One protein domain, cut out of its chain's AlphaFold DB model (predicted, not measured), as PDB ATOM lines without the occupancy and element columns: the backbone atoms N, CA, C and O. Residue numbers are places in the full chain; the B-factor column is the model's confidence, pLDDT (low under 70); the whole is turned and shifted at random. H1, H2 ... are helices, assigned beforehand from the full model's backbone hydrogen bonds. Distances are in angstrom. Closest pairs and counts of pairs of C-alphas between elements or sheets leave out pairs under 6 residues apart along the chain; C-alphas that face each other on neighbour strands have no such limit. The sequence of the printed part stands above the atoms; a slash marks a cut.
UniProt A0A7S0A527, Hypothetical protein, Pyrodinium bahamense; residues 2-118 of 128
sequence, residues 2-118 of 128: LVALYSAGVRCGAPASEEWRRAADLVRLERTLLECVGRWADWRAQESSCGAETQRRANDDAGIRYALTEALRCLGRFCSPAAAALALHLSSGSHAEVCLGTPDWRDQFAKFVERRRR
ATOM      1  N   LEU A   2     309.583 187.765 196.652       63.88
ATOM      2  CA  LEU A   2     310.273 188.033 197.931       63.88
ATOM      3  C   LEU A   2     309.335 188.400 199.097       63.88
ATOM      4  O   LEU A   2     309.437 187.809 200.165       63.88
ATOM      5  N   VAL A   3     308.362 189.291 198.875       68.44
ATOM      6  CA  VAL A   3     307.371 189.683 199.903       68.44
ATOM      7  C   VAL A   3     306.510 188.499 200.359       68.44
ATOM      8  O   VAL A   3     306.206 188.366 201.543       68.44
ATOM      9  N   ALA A   4     306.145 187.608 199.434       68.75
ATOM     10  CA  ALA A   4     305.378 186.407 199.752       68.75
ATOM     11  C   ALA A   4     306.217 185.416 200.575       68.75
ATOM     12  O   ALA A   4     305.719 184.864 201.551       68.75
ATOM     13  N   LEU A   5     307.501 185.253 200.237       67.50
ATOM     14  CA  LEU A   5     308.424 184.372 200.958       67.50
ATOM     15  C   LEU A   5     308.763 184.898 202.359       67.50
ATOM     16  O   LEU A   5     308.820 184.118 203.310       67.50
ATOM     17  N   TYR A   6     308.906 186.219 202.495       70.81
ATOM     18  CA  TYR A   6     309.038 186.899 203.781       70.81
ATOM     19  C   TYR A   6     307.788 186.705 204.641       70.81
ATOM     20  O   TYR A   6     307.884 186.254 205.779       70.81
ATOM     21  N   SER A   7     306.607 186.977 204.078       74.00
ATOM     22  CA  SER A   7     305.330 186.844 204.787       74.00
ATOM     23  C   SER A   7     305.072 185.403 205.231       74.00
ATOM     24  O   SER A   7     304.644 185.175 206.361       74.00
ATOM     25  N   ALA A   8     305.377 184.425 204.371       72.44
ATOM     26  CA  ALA A   8     305.321 183.008 204.714       72.44
ATOM     27  C   ALA A   8     306.335 182.657 205.814       72.44
ATOM     28  O   ALA A   8     305.977 182.000 206.784       72.44
ATOM     29  N   GLY A   9     307.570 183.157 205.727       76.31
ATOM     30  CA  GLY A   9     308.598 182.917 206.742       76.31
ATOM     31  C   GLY A   9     308.233 183.471 208.116       76.31
ATOM     32  O   GLY A   9     308.411 182.793 209.125       76.31
ATOM     33  N   VAL A  10     307.662 184.677 208.168       78.44
ATOM     34  CA  VAL A  10     307.186 185.282 209.418       78.44
ATOM     35  C   VAL A  10     306.056 184.455 210.036       78.44
ATOM     36  O   VAL A  10     306.072 184.224 211.242       78.44
ATOM     37  N   ARG A  11     305.099 183.988 209.224       78.00
ATOM     38  CA  ARG A  11     303.933 183.221 209.696       78.00
ATOM     39  C   ARG A  11     304.279 181.795 210.118       78.00
ATOM     40  O   ARG A  11     303.700 181.299 211.075       78.00
ATOM     41  N   CYS A  12     305.224 181.152 209.438       75.00
ATOM     42  CA  CYS A  12     305.572 179.747 209.661       75.00
ATOM     43  C   CYS A  12     306.711 179.544 210.676       75.00
ATOM     44  O   CYS A  12     307.296 178.464 210.729       75.00
ATOM     45  N   GLY A  13     307.080 180.572 211.450       75.75
ATOM     46  CA  GLY A  13     308.151 180.463 212.446       75.75
ATOM     47  C   GLY A  13     309.529 180.174 211.838       75.75
ATOM     48  O   GLY A  13     310.352 179.493 212.451       75.75
ATOM     49  N   ALA A  14     309.803 180.652 210.621       80.19
ATOM     50  CA  ALA A  14     311.127 180.514 210.025       80.19
ATOM     51  C   ALA A  14     312.192 181.234 210.886       80.19
ATOM     52  O   ALA A  14     311.898 182.285 211.467       80.19
ATOM     53  N   PRO A  15     313.428 180.704 210.961       74.81
ATOM     54  CA  PRO A  15     313.974 179.597 210.162       74.81
ATOM     55  C   PRO A  15     313.766 178.180 210.748       74.81
ATOM     56  O   PRO A  15     314.432 177.243 210.303       74.81
ATOM     57  N   ALA A  16     312.883 177.987 211.737       83.38
ATOM     58  CA  ALA A  16     312.684 176.677 212.372       83.38
ATOM     59  C   ALA A  16     311.931 175.665 211.482       83.38
ATOM     60  O   ALA A  16     312.150 174.462 211.607       83.38
ATOM     61  N   SER A  17     311.089 176.139 210.557       88.12
ATOM     62  CA  SER A  17     310.357 175.292 209.602       88.12
ATOM     63  C   SER A  17     311.279 174.710 208.522       88.12
ATOM     64  O   SER A  17     311.909 175.446 207.758       88.12
ATOM     65  N   GLU A  18     311.330 173.379 208.423       87.25
ATOM     66  CA  GLU A  18     312.110 172.677 207.398       87.25
ATOM     67  C   GLU A  18     311.564 172.906 205.983       87.25
ATOM     68  O   GLU A  18     312.340 173.148 205.060       87.25
ATOM     69  N   GLU A  19     310.241 172.897 205.815       86.81
ATOM     70  CA  GLU A  19     309.586 173.173 204.531       86.81
ATOM     71  C   GLU A  19     309.931 174.569 204.017       86.81
ATOM     72  O   GLU A  19     310.261 174.739 202.842       86.81
ATOM     73  N   TRP A  20     309.928 175.566 204.911       87.50
ATOM     74  CA  TRP A  20     310.325 176.921 204.551       87.50
ATOM     75  C   TRP A  20     311.792 176.976 204.119       87.50
ATOM     76  O   TRP A  20     312.092 177.606 203.107       87.50
ATOM     77  N   ARG A  21     312.701 176.293 204.832       86.81
ATOM     78  CA  ARG A  21     314.124 176.236 204.451       86.81
ATOM     79  C   ARG A  21     314.311 175.603 203.075       86.81
ATOM     80  O   ARG A  21     314.943 176.215 202.225       86.81
ATOM     81  N   ARG A  22     313.676 174.454 202.812       88.38
ATOM     82  CA  ARG A  22     313.716 173.805 201.488       88.38
ATOM     83  C   ARG A  22     313.196 174.729 200.389       88.38
ATOM     84  O   ARG A  22     313.807 174.820 199.327       88.38
ATOM     85  N   ALA A  23     312.091 175.434 200.636       88.25
ATOM     86  CA  ALA A  23     311.550 176.399 199.685       88.25
ATOM     87  C   ALA A  23     312.510 177.579 199.456       88.25
ATOM     88  O   ALA A  23     312.721 177.973 198.310       88.25
ATOM     89  N   ALA A  24     313.115 178.117 200.520       88.19
ATOM     90  CA  ALA A  24     314.095 179.197 200.451       88.19
ATOM     91  C   ALA A  24     315.360 178.784 199.676       88.19
ATOM     92  O   ALA A  24     315.842 179.561 198.850       88.19
ATOM     93  N   ASP A  25     315.850 177.563 199.882       89.69
ATOM     94  CA  ASP A  25     317.002 177.006 199.168       89.69
ATOM     95  C   ASP A  25     316.691 176.785 197.685       89.69
ATOM     96  O   ASP A  25     317.473 177.186 196.819       89.69
ATOM     97  N   LEU A  26     315.516 176.227 197.375       91.50
ATOM     98  CA  LEU A  26     315.069 175.969 196.004       91.50
ATOM     99  C   LEU A  26     314.971 177.256 195.177       91.50
ATOM    100  O   LEU A  26     315.373 177.278 194.015       91.50
ATOM    101  N   VAL A  27     314.491 178.348 195.779       88.56
ATOM    102  CA  VAL A  27     314.454 179.664 195.119       88.56
ATOM    103  C   VAL A  27     315.757 180.447 195.261       88.56
ATOM    104  O   VAL A  27     315.839 181.574 194.779       88.56
ATOM    105  N   ARG A  28     316.773 179.878 195.923       92.06
ATOM    106  CA  ARG A  28     318.063 180.520 196.212       92.06
ATOM    107  C   ARG A  28     317.891 181.894 196.862       92.06
ATOM    108  O   ARG A  28     318.567 182.851 196.479       92.06
ATOM    109  N   LEU A  29     316.993 181.982 197.845       88.31
ATOM    110  CA  LEU A  29     316.543 183.229 198.466       88.31
ATOM    111  C   LEU A  29     317.707 184.157 198.829       88.31
ATOM    112  O   LEU A  29     317.681 185.335 198.484       88.31
ATOM    113  N   GLU A  30     318.731 183.621 199.493       92.06
ATOM    114  CA  GLU A  30     319.902 184.386 199.928       92.06
ATOM    115  C   GLU A  30     320.626 185.053 198.749       92.06
ATOM    116  O   GLU A  30     320.900 186.252 198.783       92.06
ATOM    117  N   ARG A  31     320.850 184.309 197.659       92.06
ATOM    118  CA  ARG A  31     321.461 184.844 196.437       92.06
ATOM    119  C   ARG A  31     320.577 185.906 195.791       92.06
ATOM    120  O   ARG A  31     321.087 186.955 195.419       92.06
ATOM    121  N   THR A  32     319.274 185.662 195.672       90.12
ATOM    122  CA  THR A  32     318.341 186.637 195.084       90.12
ATOM    123  C   THR A  32     318.302 187.934 195.889       90.12
ATOM    124  O   THR A  32     318.302 189.016 195.309       90.12
ATOM    125  N   LEU A  33     318.311 187.845 197.221       90.00
ATOM    126  CA  LEU A  33     318.358 189.017 198.093       90.00
ATOM    127  C   LEU A  33     319.668 189.792 197.921       90.00
ATOM    128  O   LEU A  33     319.631 191.013 197.791       90.00
ATOM    129  N   LEU A  34     320.807 189.099 197.865       90.94
ATOM    130  CA  LEU A  34     322.104 189.727 197.608       90.94
ATOM    131  C   LEU A  34     322.169 190.388 196.227       90.94
ATOM    132  O   LEU A  34     322.653 191.509 196.122       90.94
ATOM    133  N   GLU A  35     321.637 189.750 195.184       90.00
ATOM    134  CA  GLU A  35     321.536 190.339 193.843       90.00
ATOM    135  C   GLU A  35     320.652 191.597 193.847       90.00
ATOM    136  O   GLU A  35     321.001 192.591 193.210       90.00
ATOM    137  N   CYS A  36     319.543 191.605 194.595       87.12
ATOM    138  CA  CYS A  36     318.718 192.803 194.769       87.12
ATOM    139  C   CYS A  36     319.487 193.945 195.453       87.12
ATOM    140  O   CYS A  36     319.414 195.085 194.996       87.12
ATOM    141  N   VAL A  37     320.233 193.649 196.522       88.62
ATOM    142  CA  VAL A  37     321.059 194.649 197.222       88.62
ATOM    143  C   VAL A  37     322.209 195.137 196.329       88.62
ATOM    144  O   VAL A  37     322.496 196.330 196.304       88.62
ATOM    145  N   GLY A  38     322.840 194.245 195.562       88.75
ATOM    146  CA  GLY A  38     323.920 194.580 194.631       88.75
ATOM    147  C   GLY A  38     323.454 195.489 193.498       88.75
ATOM    148  O   GLY A  38     324.038 196.545 193.289       88.75
ATOM    149  N   ARG A  39     322.326 195.166 192.851       86.94
ATOM    150  CA  ARG A  39     321.729 196.025 191.811       86.94
ATOM    151  C   ARG A  39     321.419 197.426 192.316       86.94
ATOM    152  O   ARG A  39     321.558 198.388 191.570       86.94
ATOM    153  N   TRP A  40     320.996 197.546 193.573       83.75
ATOM    154  CA  TRP A  40     320.855 198.859 194.182       83.75
ATOM    155  C   TRP A  40     322.201 199.570 194.270       83.75
ATOM    156  O   TRP A  40     322.285 200.753 193.946       83.75
ATOM    157  N   ALA A  41     323.228 198.898 194.794       84.12
ATOM    158  CA  ALA A  41     324.548 199.494 194.968       84.12
ATOM    159  C   ALA A  41     325.084 200.023 193.630       84.12
ATOM    160  O   ALA A  41     325.522 201.172 193.566       84.12
ATOM    161  N   ASP A  42     324.929 199.231 192.568       85.25
ATOM    162  CA  ASP A  42     325.282 199.599 191.197       85.25
ATOM    163  C   ASP A  42     324.477 200.807 190.714       85.25
ATOM    164  O   ASP A  42     325.053 201.776 190.226       85.25
ATOM    165  N   TRP A  43     323.153 200.785 190.902       82.94
ATOM    166  CA  TRP A  43     322.281 201.906 190.551       82.94
ATOM    167  C   TRP A  43     322.715 203.193 191.263       82.94
ATOM    168  O   TRP A  43     322.953 204.205 190.613       82.94
ATOM    169  N   ARG A  44     322.938 203.152 192.582       77.00
ATOM    170  CA  ARG A  44     323.409 204.316 193.350       77.00
ATOM    171  C   ARG A  44     324.782 204.799 192.862       77.00
ATOM    172  O   ARG A  44     325.026 206.000 192.823       77.00
ATOM    173  N   ALA A  45     325.692 203.888 192.517       79.94
ATOM    174  CA  ALA A  45     327.009 204.247 191.997       79.94
ATOM    175  C   ALA A  45     326.916 204.933 190.624       79.94
ATOM    176  O   ALA A  45     327.594 205.935 190.401       79.94
ATOM    177  N   GLN A  46     326.044 204.438 189.739       78.94
ATOM    178  CA  GLN A  46     325.741 205.057 188.443       78.94
ATOM    179  C   GLN A  46     325.130 206.450 188.606       78.94
ATOM    180  O   GLN A  46     325.456 207.372 187.862       78.94
ATOM    181  N   GLU A  47     324.268 206.629 189.602       73.00
ATOM    182  CA  GLU A  47     323.688 207.935 189.891       73.00
ATOM    183  C   GLU A  47     324.719 208.942 190.393       73.00
ATOM    184  O   GLU A  47     324.726 210.085 189.938       73.00
ATOM    185  N   SER A  48     325.613 208.514 191.285       71.12
ATOM    186  CA  SER A  48     326.705 209.357 191.776       71.12
ATOM    187  C   SER A  48     327.691 209.745 190.669       71.12
ATOM    188  O   SER A  48     328.279 210.822 190.735       71.12
ATOM    189  N   SER A  49     327.888 208.895 189.653       76.62
ATOM    190  CA  SER A  49     328.819 209.160 188.549       76.62
ATOM    191  C   SER A  49     328.218 209.996 187.416       76.62
ATOM    192  O   SER A  49     328.962 210.701 186.736       76.62
ATOM    193  N   CYS A  50     326.894 209.978 187.225       69.38
ATOM    194  CA  CYS A  50     326.231 210.746 186.164       69.38
ATOM    195  C   CYS A  50     326.119 212.256 186.444       69.38
ATOM    196  O   CYS A  50     325.600 212.973 185.592       69.38
ATOM    197  N   GLY A  51     326.578 212.755 187.602       57.84
ATOM    198  CA  GLY A  51     326.648 214.196 187.904       57.84
ATOM    199  C   GLY A  51     325.317 214.943 187.768       57.84
ATOM    200  O   GLY A  51     325.298 216.149 187.542       57.84
ATOM    201  N   ALA A  52     324.197 214.223 187.829       54.97
ATOM    202  CA  ALA A  52     322.939 214.736 187.334       54.97
ATOM    203  C   ALA A  52     322.311 215.703 188.349       54.97
ATOM    204  O   ALA A  52     321.702 215.279 189.330       54.97
ATOM    205  N   GLU A  53     322.356 216.999 188.029       51.88
ATOM    206  CA  GLU A  53     321.468 218.069 188.523       51.88
ATOM    207  C   GLU A  53     319.988 217.823 188.149       51.88
ATOM    208  O   GLU A  53     319.194 218.745 187.964       51.88
ATOM    209  N   THR A  54     319.571 216.566 187.991       54.53
ATOM    210  CA  THR A  54     318.164 216.245 187.807       54.53
ATOM    211  C   THR A  54     317.509 216.390 189.166       54.53
ATOM    212  O   THR A  54     317.709 215.571 190.059       54.53
ATOM    213  N   GLN A  55     316.762 217.478 189.323       51.53
ATOM    214  CA  GLN A  55     315.913 217.800 190.461       51.53
ATOM    215  C   GLN A  55     314.904 216.659 190.694       51.53
ATOM    216  O   GLN A  55     313.768 216.695 190.224       51.53
ATOM    217  N   ARG A  56     315.340 215.588 191.364       54.31
ATOM    218  CA  ARG A  56     314.496 214.424 191.638       54.31
ATOM    219  C   ARG A  56     313.452 214.784 192.671       54.31
ATOM    220  O   ARG A  56     313.755 215.356 193.719       54.31
ATOM    221  N   ARG A  57     312.214 214.384 192.405       53.06
ATOM    222  CA  ARG A  57     311.170 214.392 193.424       53.06
ATOM    223  C   ARG A  57     311.466 213.237 194.371       53.06
ATOM    224  O   ARG A  57     311.618 212.104 193.933       53.06
ATOM    225  N   ALA A  58     311.497 213.505 195.675       53.53
ATOM    226  CA  ALA A  58     311.748 212.501 196.717       53.53
ATOM    227  C   ALA A  58     310.833 211.252 196.641       53.53
ATOM    228  O   ALA A  58     311.146 210.225 197.244       53.53
ATOM    229  N   ASN A  59     309.727 211.327 195.890       56.38
ATOM    230  CA  ASN A  59     308.793 210.230 195.653       56.38
ATOM    231  C   ASN A  59     309.281 209.168 194.655       56.38
ATOM    232  O   ASN A  59     308.878 208.015 194.797       56.38
ATOM    233  N   ASP A  60     310.143 209.508 193.692       61.97
ATOM    234  CA  ASP A  60     310.520 208.565 192.621       61.97
ATOM    235  C   ASP A  60     311.369 207.395 193.156       61.97
ATOM    236  O   ASP A  60     311.324 206.280 192.637       61.97
ATOM    237  N   ASP A  61     312.040 207.600 194.291       68.00
ATOM    238  CA  ASP A  61     312.880 206.586 194.930       68.00
ATOM    239  C   ASP A  61     312.156 205.792 196.032       68.00
ATOM    240  O   ASP A  61     312.732 204.860 196.601       68.00
ATOM    241  N   ALA A  62     310.927 206.165 196.411       69.19
ATOM    242  CA  ALA A  62     310.273 205.628 197.609       69.19
ATOM    243  C   ALA A  62     310.032 204.110 197.512       69.19
ATOM    244  O   ALA A  62     310.307 203.369 198.460       69.19
ATOM    245  N   GLY A  63     309.580 203.636 196.346       73.56
ATOM    246  CA  GLY A  63     309.337 202.212 196.095       73.56
ATOM    247  C   GLY A  63     310.624 201.386 196.093       73.56
ATOM    248  O   GLY A  63     310.666 200.297 196.667       73.56
ATOM    249  N   ILE A  64     311.695 201.937 195.518       74.81
ATOM    250  CA  ILE A  64     313.014 201.303 195.508       74.81
ATOM    251  C   ILE A  64     313.520 201.193 196.948       74.81
ATOM    252  O   ILE A  64     313.800 200.079 197.393       74.81
ATOM    253  N   ARG A  65     313.512 202.295 197.719       77.25
ATOM    254  CA  ARG A  65     313.909 202.329 199.144       77.25
ATOM    255  C   ARG A  65     313.197 201.310 200.002       77.25
ATOM    256  O   ARG A  65     313.854 200.590 200.755       77.25
ATOM    257  N   TYR A  66     311.888 201.206 199.834       79.25
ATOM    258  CA  TYR A  66     311.104 200.189 200.507       79.25
ATOM    259  C   TYR A  66     311.587 198.770 200.164       79.25
ATOM    260  O   TYR A  66     311.841 197.975 201.069       79.25
ATOM    261  N   ALA A  67     311.795 198.466 198.878       80.38
ATOM    262  CA  ALA A  67     312.241 197.146 198.439       80.38
ATOM    263  C   ALA A  67     313.612 196.746 199.015       80.38
ATOM    264  O   ALA A  67     313.780 195.597 199.426       80.38
ATOM    265  N   LEU A  68     314.574 197.672 199.119       84.06
ATOM    266  CA  LEU A  68     315.854 197.387 199.784       84.06
ATOM    267  C   LEU A  68     315.692 197.165 201.277       84.06
ATOM    268  O   LEU A  68     316.292 196.237 201.811       84.06
ATOM    269  N   THR A  69     314.922 198.011 201.963       85.06
ATOM    270  CA  THR A  69     314.677 197.831 203.397       85.06
ATOM    271  C   THR A  69     314.078 196.453 203.661       85.06
ATOM    272  O   THR A  69     314.551 195.754 204.555       85.06
ATOM    273  N   GLU A  70     313.116 196.014 202.849       85.00
ATOM    274  CA  GLU A  70     312.553 194.669 202.960       85.00
ATOM    275  C   GLU A  70     313.561 193.568 202.614       85.00
ATOM    276  O   GLU A  70     313.637 192.567 203.327       85.00
ATOM    277  N   ALA A  71     314.394 193.751 201.586       87.88
ATOM    278  CA  ALA A  71     315.445 192.790 201.259       87.88
ATOM    279  C   ALA A  71     316.443 192.624 202.419       87.88
ATOM    280  O   ALA A  71     316.775 191.502 202.806       87.88
ATOM    281  N   LEU A  72     316.861 193.732 203.036       88.88
ATOM    282  CA  LEU A  72     317.723 193.719 204.214       88.88
ATOM    283  C   LEU A  72     317.024 193.053 205.409       88.88
ATOM    284  O   LEU A  72     317.631 192.216 206.073       88.88
ATOM    285  N   ARG A  73     315.738 193.329 205.664       88.31
ATOM    286  CA  ARG A  73     314.970 192.628 206.713       88.31
ATOM    287  C   ARG A  73     314.927 191.118 206.482       88.31
ATOM    288  O   ARG A  73     315.089 190.360 207.438       88.31
ATOM    289  N   CYS A  74     314.741 190.675 205.237       88.38
ATOM    290  CA  CYS A  74     314.788 189.255 204.888       88.38
ATOM    291  C   CYS A  74     316.159 188.646 205.217       88.38
ATOM    292  O   CYS A  74     316.219 187.598 205.859       88.38
ATOM    293  N   LEU A  75     317.246 189.326 204.834       90.12
ATOM    294  CA  LEU A  75     318.620 188.885 205.099       90.12
ATOM    295  C   LEU A  75     318.898 188.761 206.603       90.12
ATOM    296  O   LEU A  75     319.322 187.707 207.074       90.12
ATOM    297  N   GLY A  76     318.588 189.805 207.375       88.62
ATOM    298  CA  GLY A  76     318.810 189.818 208.824       88.62
ATOM    299  C   GLY A  76     317.981 188.780 209.581       88.62
ATOM    300  O   GLY A  76     318.410 188.280 210.621       88.62
ATOM    301  N   ARG A  77     316.806 188.415 209.059       87.94
ATOM    302  CA  ARG A  77     315.896 187.474 209.723       87.94
ATOM    303  C   ARG A  77     316.141 186.020 209.347       87.94
ATOM    304  O   ARG A  77     316.043 185.154 210.212       87.94
ATOM    305  N   PHE A  78     316.437 185.747 208.081       88.25
ATOM    306  CA  PHE A  78     316.412 184.380 207.567       88.25
ATOM    307  C   PHE A  78     317.731 183.891 206.986       88.25
ATOM    308  O   PHE A  78     317.941 182.684 206.922       88.25
ATOM    309  N   CYS A  79     318.619 184.793 206.577       88.44
ATOM    310  CA  CYS A  79     319.856 184.410 205.912       88.44
ATOM    311  C   CYS A  79     321.005 184.203 206.901       88.44
ATOM    312  O   CYS A  79     320.875 184.415 208.121       88.44
ATOM    313  N   SER A  80     322.120 183.736 206.348       90.88
ATOM    314  CA  SER A  80     323.368 183.516 207.060       90.88
ATOM    315  C   SER A  80     324.025 184.838 207.504       90.88
ATOM    316  O   SER A  80     323.815 185.884 206.875       90.88
ATOM    317  N   PRO A  81     324.879 184.813 208.548       90.25
ATOM    318  CA  PRO A  81     325.711 185.964 208.905       90.25
ATOM    319  C   PRO A  81     326.606 186.416 207.742       90.25
ATOM    320  O   PRO A  81     326.835 187.608 207.566       90.25
ATOM    321  N   ALA A  82     327.074 185.483 206.905       90.88
ATOM    322  CA  ALA A  82     327.895 185.792 205.735       90.88
ATOM    323  C   ALA A  82     327.130 186.638 204.703       90.88
ATOM    324  O   ALA A  82     327.646 187.645 204.221       90.88
ATOM    325  N   ALA A  83     325.875 186.292 204.408       90.62
ATOM    326  CA  ALA A  83     325.046 187.106 203.526       90.62
ATOM    327  C   ALA A  83     324.682 188.459 204.136       90.62
ATOM    328  O   ALA A  83     324.667 189.464 203.430       90.62
ATOM    329  N   ALA A  84     324.452 188.520 205.449       90.19
ATOM    330  CA  ALA A  84     324.290 189.794 206.139       90.19
ATOM    331  C   ALA A  84     325.549 190.676 206.000       90.19
ATOM    332  O   ALA A  84     325.425 191.860 205.694       90.19
ATOM    333  N   ALA A  85     326.753 190.104 206.126       89.06
ATOM    334  CA  ALA A  85     328.021 190.818 205.938       89.06
ATOM    335  C   ALA A  85     328.154 191.397 204.527       89.06
ATOM    336  O   ALA A  85     328.475 192.575 204.358       89.06
ATOM    337  N   LEU A  86     327.867 190.576 203.515       89.88
ATOM    338  CA  LEU A  86     327.900 190.992 202.116       89.88
ATOM    339  C   LEU A  86     326.865 192.083 201.833       89.88
ATOM    340  O   LEU A  86     327.166 193.065 201.164       89.88
ATOM    341  N   ALA A  87     325.659 191.966 202.386       90.06
ATOM    342  CA  ALA A  87     324.634 192.986 202.227       90.06
ATOM    343  C   ALA A  87     325.023 194.322 202.880       90.06
ATOM    344  O   ALA A  87     324.777 195.378 202.293       90.06
ATOM    345  N   LEU A  88     325.666 194.295 204.055       87.81
ATOM    346  CA  LEU A  88     326.224 195.502 204.677       87.81
ATOM    347  C   LEU A  88     327.262 196.150 203.763       87.81
ATOM    348  O   LEU A  88     327.138 197.344 203.482       87.81
ATOM    349  N   HIS A  89     328.195 195.347 203.240       86.69
ATOM    350  CA  HIS A  89     329.229 195.795 202.310       86.69
ATOM    351  C   HIS A  89     328.634 196.505 201.088       86.69
ATOM    352  O   HIS A  89     328.978 197.646 200.789       86.69
ATOM    353  N   LEU A  90     327.664 195.864 200.434       85.12
ATOM    354  CA  LEU A  90     326.993 196.399 199.250       85.12
ATOM    355  C   LEU A  90     326.171 197.663 199.565       85.12
ATOM    356  O   LEU A  90     326.101 198.588 198.761       85.12
ATOM    357  N   SER A  91     325.573 197.754 200.757       80.50
ATOM    358  CA  SER A  91     324.697 198.874 201.143       80.50
ATOM    359  C   SER A  91     325.424 200.170 201.560       80.50
ATOM    360  O   SER A  91     324.766 201.182 201.869       80.50
ATOM    361  N   SER A  92     326.763 200.167 201.520       69.19
ATOM    362  CA  SER A  92     327.640 201.336 201.715       69.19
ATOM    363  C   SER A  92     327.632 201.944 203.131       69.19
ATOM    364  O   SER A  92     327.932 203.121 203.300       69.19
ATOM    365  N   GLY A  93     327.249 201.185 204.165       57.56
ATOM    366  CA  GLY A  93     327.320 201.641 205.558       57.56
ATOM    367  C   GLY A  93     328.598 201.146 206.225       57.56
ATOM    368  O   GLY A  93     328.872 199.953 206.160       57.56
ATOM    369  N   SER A  94     329.355 202.046 206.860       55.53
ATOM    370  CA  SER A  94     330.499 201.704 207.716       55.53
ATOM    371  C   SER A  94     330.220 200.425 208.517       55.53
ATOM    372  O   SER A  94     329.255 200.357 209.279       55.53
ATOM    373  N   HIS A  95     331.052 199.403 208.312       57.72
ATOM    374  CA  HIS A  95     330.901 198.059 208.885       57.72
ATOM    375  C   HIS A  95     330.995 198.033 210.420       57.72
ATOM    376  O   HIS A  95     330.739 197.003 211.036       57.72
ATOM    377  N   ALA A  96     331.380 199.155 211.033       58.94
ATOM    378  CA  ALA A  96     331.761 199.242 212.436       58.94
ATOM    379  C   ALA A  96     330.620 198.949 213.428       58.94
ATOM    380  O   ALA A  96     330.892 198.704 214.598       58.94
ATOM    381  N   GLU A  97     329.357 198.972 212.995       63.88
ATOM    382  CA  GLU A  97     328.213 198.928 213.916       63.88
ATOM    383  C   GLU A  97     327.555 197.551 214.086       63.88
ATOM    384  O   GLU A  97     326.741 197.395 214.992       63.88
ATOM    385  N   VAL A  98     327.855 196.563 213.232       73.81
ATOM    386  CA  VAL A  98     327.223 195.233 213.308       73.81
ATOM    387  C   VAL A  98     328.296 194.161 213.443       73.81
ATOM    388  O   VAL A  98     328.972 193.807 212.478       73.81
ATOM    389  N   CYS A  99     328.429 193.611 214.646       80.19
ATOM    390  CA  CYS A  99     329.326 192.498 214.912       80.19
ATOM    391  C   CYS A  99     328.623 191.181 214.562       80.19
ATOM    392  O   CYS A  99     327.827 190.653 215.329       80.19
ATOM    393  N   LEU A 100     328.911 190.634 213.380       81.25
ATOM    394  CA  LEU A 100     328.242 189.423 212.879       81.25
ATOM    395  C   LEU A 100     328.728 188.115 213.523       81.25
ATOM    396  O   LEU A 100     328.165 187.055 213.258       81.25
ATOM    397  N   GLY A 101     329.765 188.186 214.362       83.81
ATOM    398  CA  GLY A 101     330.292 187.048 215.116       83.81
ATOM    399  C   GLY A 101     329.610 186.813 216.465       83.81
ATOM    400  O   GLY A 101     329.910 185.816 217.118       83.81
ATOM    401  N   THR A 102     328.721 187.705 216.908       86.44
ATOM    402  CA  THR A 102     328.064 187.604 218.217       86.44
ATOM    403  C   THR A 102     326.669 186.984 218.099       86.44
ATOM    404  O   THR A 102     326.019 187.117 217.064       86.44
ATOM    405  N   PRO A 103     326.157 186.300 219.137       86.75
ATOM    406  CA  PRO A 103     324.835 185.665 219.088       86.75
ATOM    407  C   PRO A 103     323.674 186.658 218.883       86.75
ATOM    408  O   PRO A 103     322.619 186.271 218.386       86.75
ATOM    409  N   ASP A 104     323.872 187.934 219.208       89.31
ATOM    410  CA  ASP A 104     322.907 189.029 219.060       89.31
ATOM    411  C   ASP A 104     323.023 189.781 217.719       89.31
ATOM    412  O   ASP A 104     322.363 190.804 217.515       89.31
ATOM    413  N   TRP A 105     323.826 189.289 216.766       89.50
ATOM    414  CA  TRP A 105     324.059 189.983 215.497       89.50
ATOM    415  C   TRP A 105     322.775 190.304 214.726       89.50
ATOM    416  O   TRP A 105     322.697 191.332 214.054       89.50
ATOM    417  N   ARG A 106     321.749 189.443 214.824       89.38
ATOM    418  CA  ARG A 106     320.455 189.654 214.155       89.38
ATOM    419  C   ARG A 106     319.743 190.892 214.693       89.38
ATOM    420  O   ARG A 106     319.177 191.650 213.907       89.38
ATOM    421  N   ASP A 107     319.826 191.137 215.999       88.38
ATOM    422  CA  ASP A 107     319.240 192.319 216.633       88.38
ATOM    423  C   ASP A 107     320.010 193.585 216.256       88.38
ATOM    424  O   ASP A 107     319.409 194.618 215.946       88.38
ATOM    425  N   GLN A 108     321.344 193.510 216.225       87.69
ATOM    426  CA  GLN A 108     322.193 194.611 215.759       87.69
ATOM    427  C   GLN A 108     321.898 194.957 214.292       87.69
ATOM    428  O   GLN A 108     321.711 196.125 213.941       87.69
ATOM    429  N   PHE A 109     321.767 193.937 213.442       87.81
ATOM    430  CA  PHE A 109     321.414 194.096 212.037       87.81
ATOM    431  C   PHE A 109     320.008 194.691 211.874       87.81
ATOM    432  O   PHE A 109     319.821 195.630 211.104       87.81
ATOM    433  N   ALA A 110     319.015 194.218 212.631       87.56
ATOM    434  CA  ALA A 110     317.665 194.781 212.605       87.56
ATOM    435  C   ALA A 110     317.659 196.272 212.990       87.56
ATOM    436  O   ALA A 110     317.057 197.091 212.291       87.56
ATOM    437  N   LYS A 111     318.400 196.656 214.041       87.50
ATOM    438  CA  LYS A 111     318.582 198.064 214.442       87.50
ATOM    439  C   LYS A 111     319.254 198.897 213.350       87.50
ATOM    440  O   LYS A 111     318.880 200.052 213.142       87.50
ATOM    441  N   PHE A 112     320.239 198.342 212.644       86.38
ATOM    442  CA  PHE A 112     320.843 198.989 211.478       86.38
ATOM    443  C   PHE A 112     319.805 199.255 210.377       86.38
ATOM    444  O   PHE A 112     319.712 200.379 209.878       86.38
ATOM    445  N   VAL A 113     318.974 198.265 210.042       86.62
ATOM    446  CA  VAL A 113     317.946 198.411 209.000       86.62
ATOM    447  C   VAL A 113     316.889 199.453 209.381       86.62
ATOM    448  O   VAL A 113     316.547 200.298 208.553       86.62
ATOM    449  N   GLU A 114     316.417 199.465 210.633       84.50
ATOM    450  CA  GLU A 114     315.439 200.465 211.093       84.50
ATOM    451  C   GLU A 114     315.995 201.893 211.086       84.50
ATOM    452  O   GLU A 114     315.276 202.833 210.747       84.50
ATOM    453  N   ARG A 115     317.286 202.082 211.390       80.00
ATOM    454  CA  ARG A 115     317.916 203.409 211.293       80.00
ATOM    455  C   ARG A 115     317.913 203.943 209.862       80.00
ATOM    456  O   ARG A 115     317.634 205.120 209.668       80.00
ATOM    457  N   ARG A 116     318.121 203.085 208.858       73.12
ATOM    458  CA  ARG A 116     318.066 203.482 207.435       73.12
ATOM    459  C   ARG A 116     316.659 203.801 206.933       73.12
ATOM    460  O   ARG A 116     316.525 204.487 205.924       73.12
ATOM    461  N   ARG A 117     315.618 203.316 207.613       69.06
ATOM    462  CA  ARG A 117     314.221 203.627 207.278       69.06
ATOM    463  C   ARG A 117     313.842 205.060 207.646       69.06
ATOM    464  O   ARG A 117     312.937 205.617 207.028       69.06
ATOM    465  N   ARG A 118     314.509 205.660 208.639       61.59
ATOM    466  CA  ARG A 118     314.270 207.054 209.028       61.59
ATOM    467  C   ARG A 118     314.757 207.970 207.905       61.59
ATOM    468  O   ARG A 118     315.925 208.334 207.842       61.59
TER     469      ARG A 118
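AT A GLANCE: This is residues 2 to 118 of the 128 residues of the protein "Hypothetical protein" of Pyrodinium bahamense (UniProt A0A7S0A527). H4 is the middle of a four-helix bundle with H3, H5 and H6. H1 and H2 lie at one end, and residues 45 to 63 stick out at the other. It is all helix and compact: 117 printed residues with six named helices, H1 to H6, radius of gyration of the C-alphas 15.2 A, spans 50 by 30 by 22 A.

IN THESE COORDINATES: Find C-alpha 2 at (310.273, 188.033, 197.931), beginning H1, residues 2 to 11. H2, 18 to 26, H3, 29 to 49, 30.4 A long, H4, 62 to 78, and H5, 81 to 90, follow. H6, 105 to 117, ends at (314.221, 203.627, 207.278).

HOW THE PARTS SIT: Look at the hub, H4: its closest C-alphas to H6 are Gly 76 and Arg 106, 5.6 A apart. H1 and H2 only just touch, with 3 pairs of C-alphas within 8 A. Every helix O i to N i+4 pair is within hydrogen-bond range.

THE WHOLE: The printed part has no cut; links H3 to H4 and H5 to H6 are long. Residues 50 to 62, among others, have pLDDT under 70.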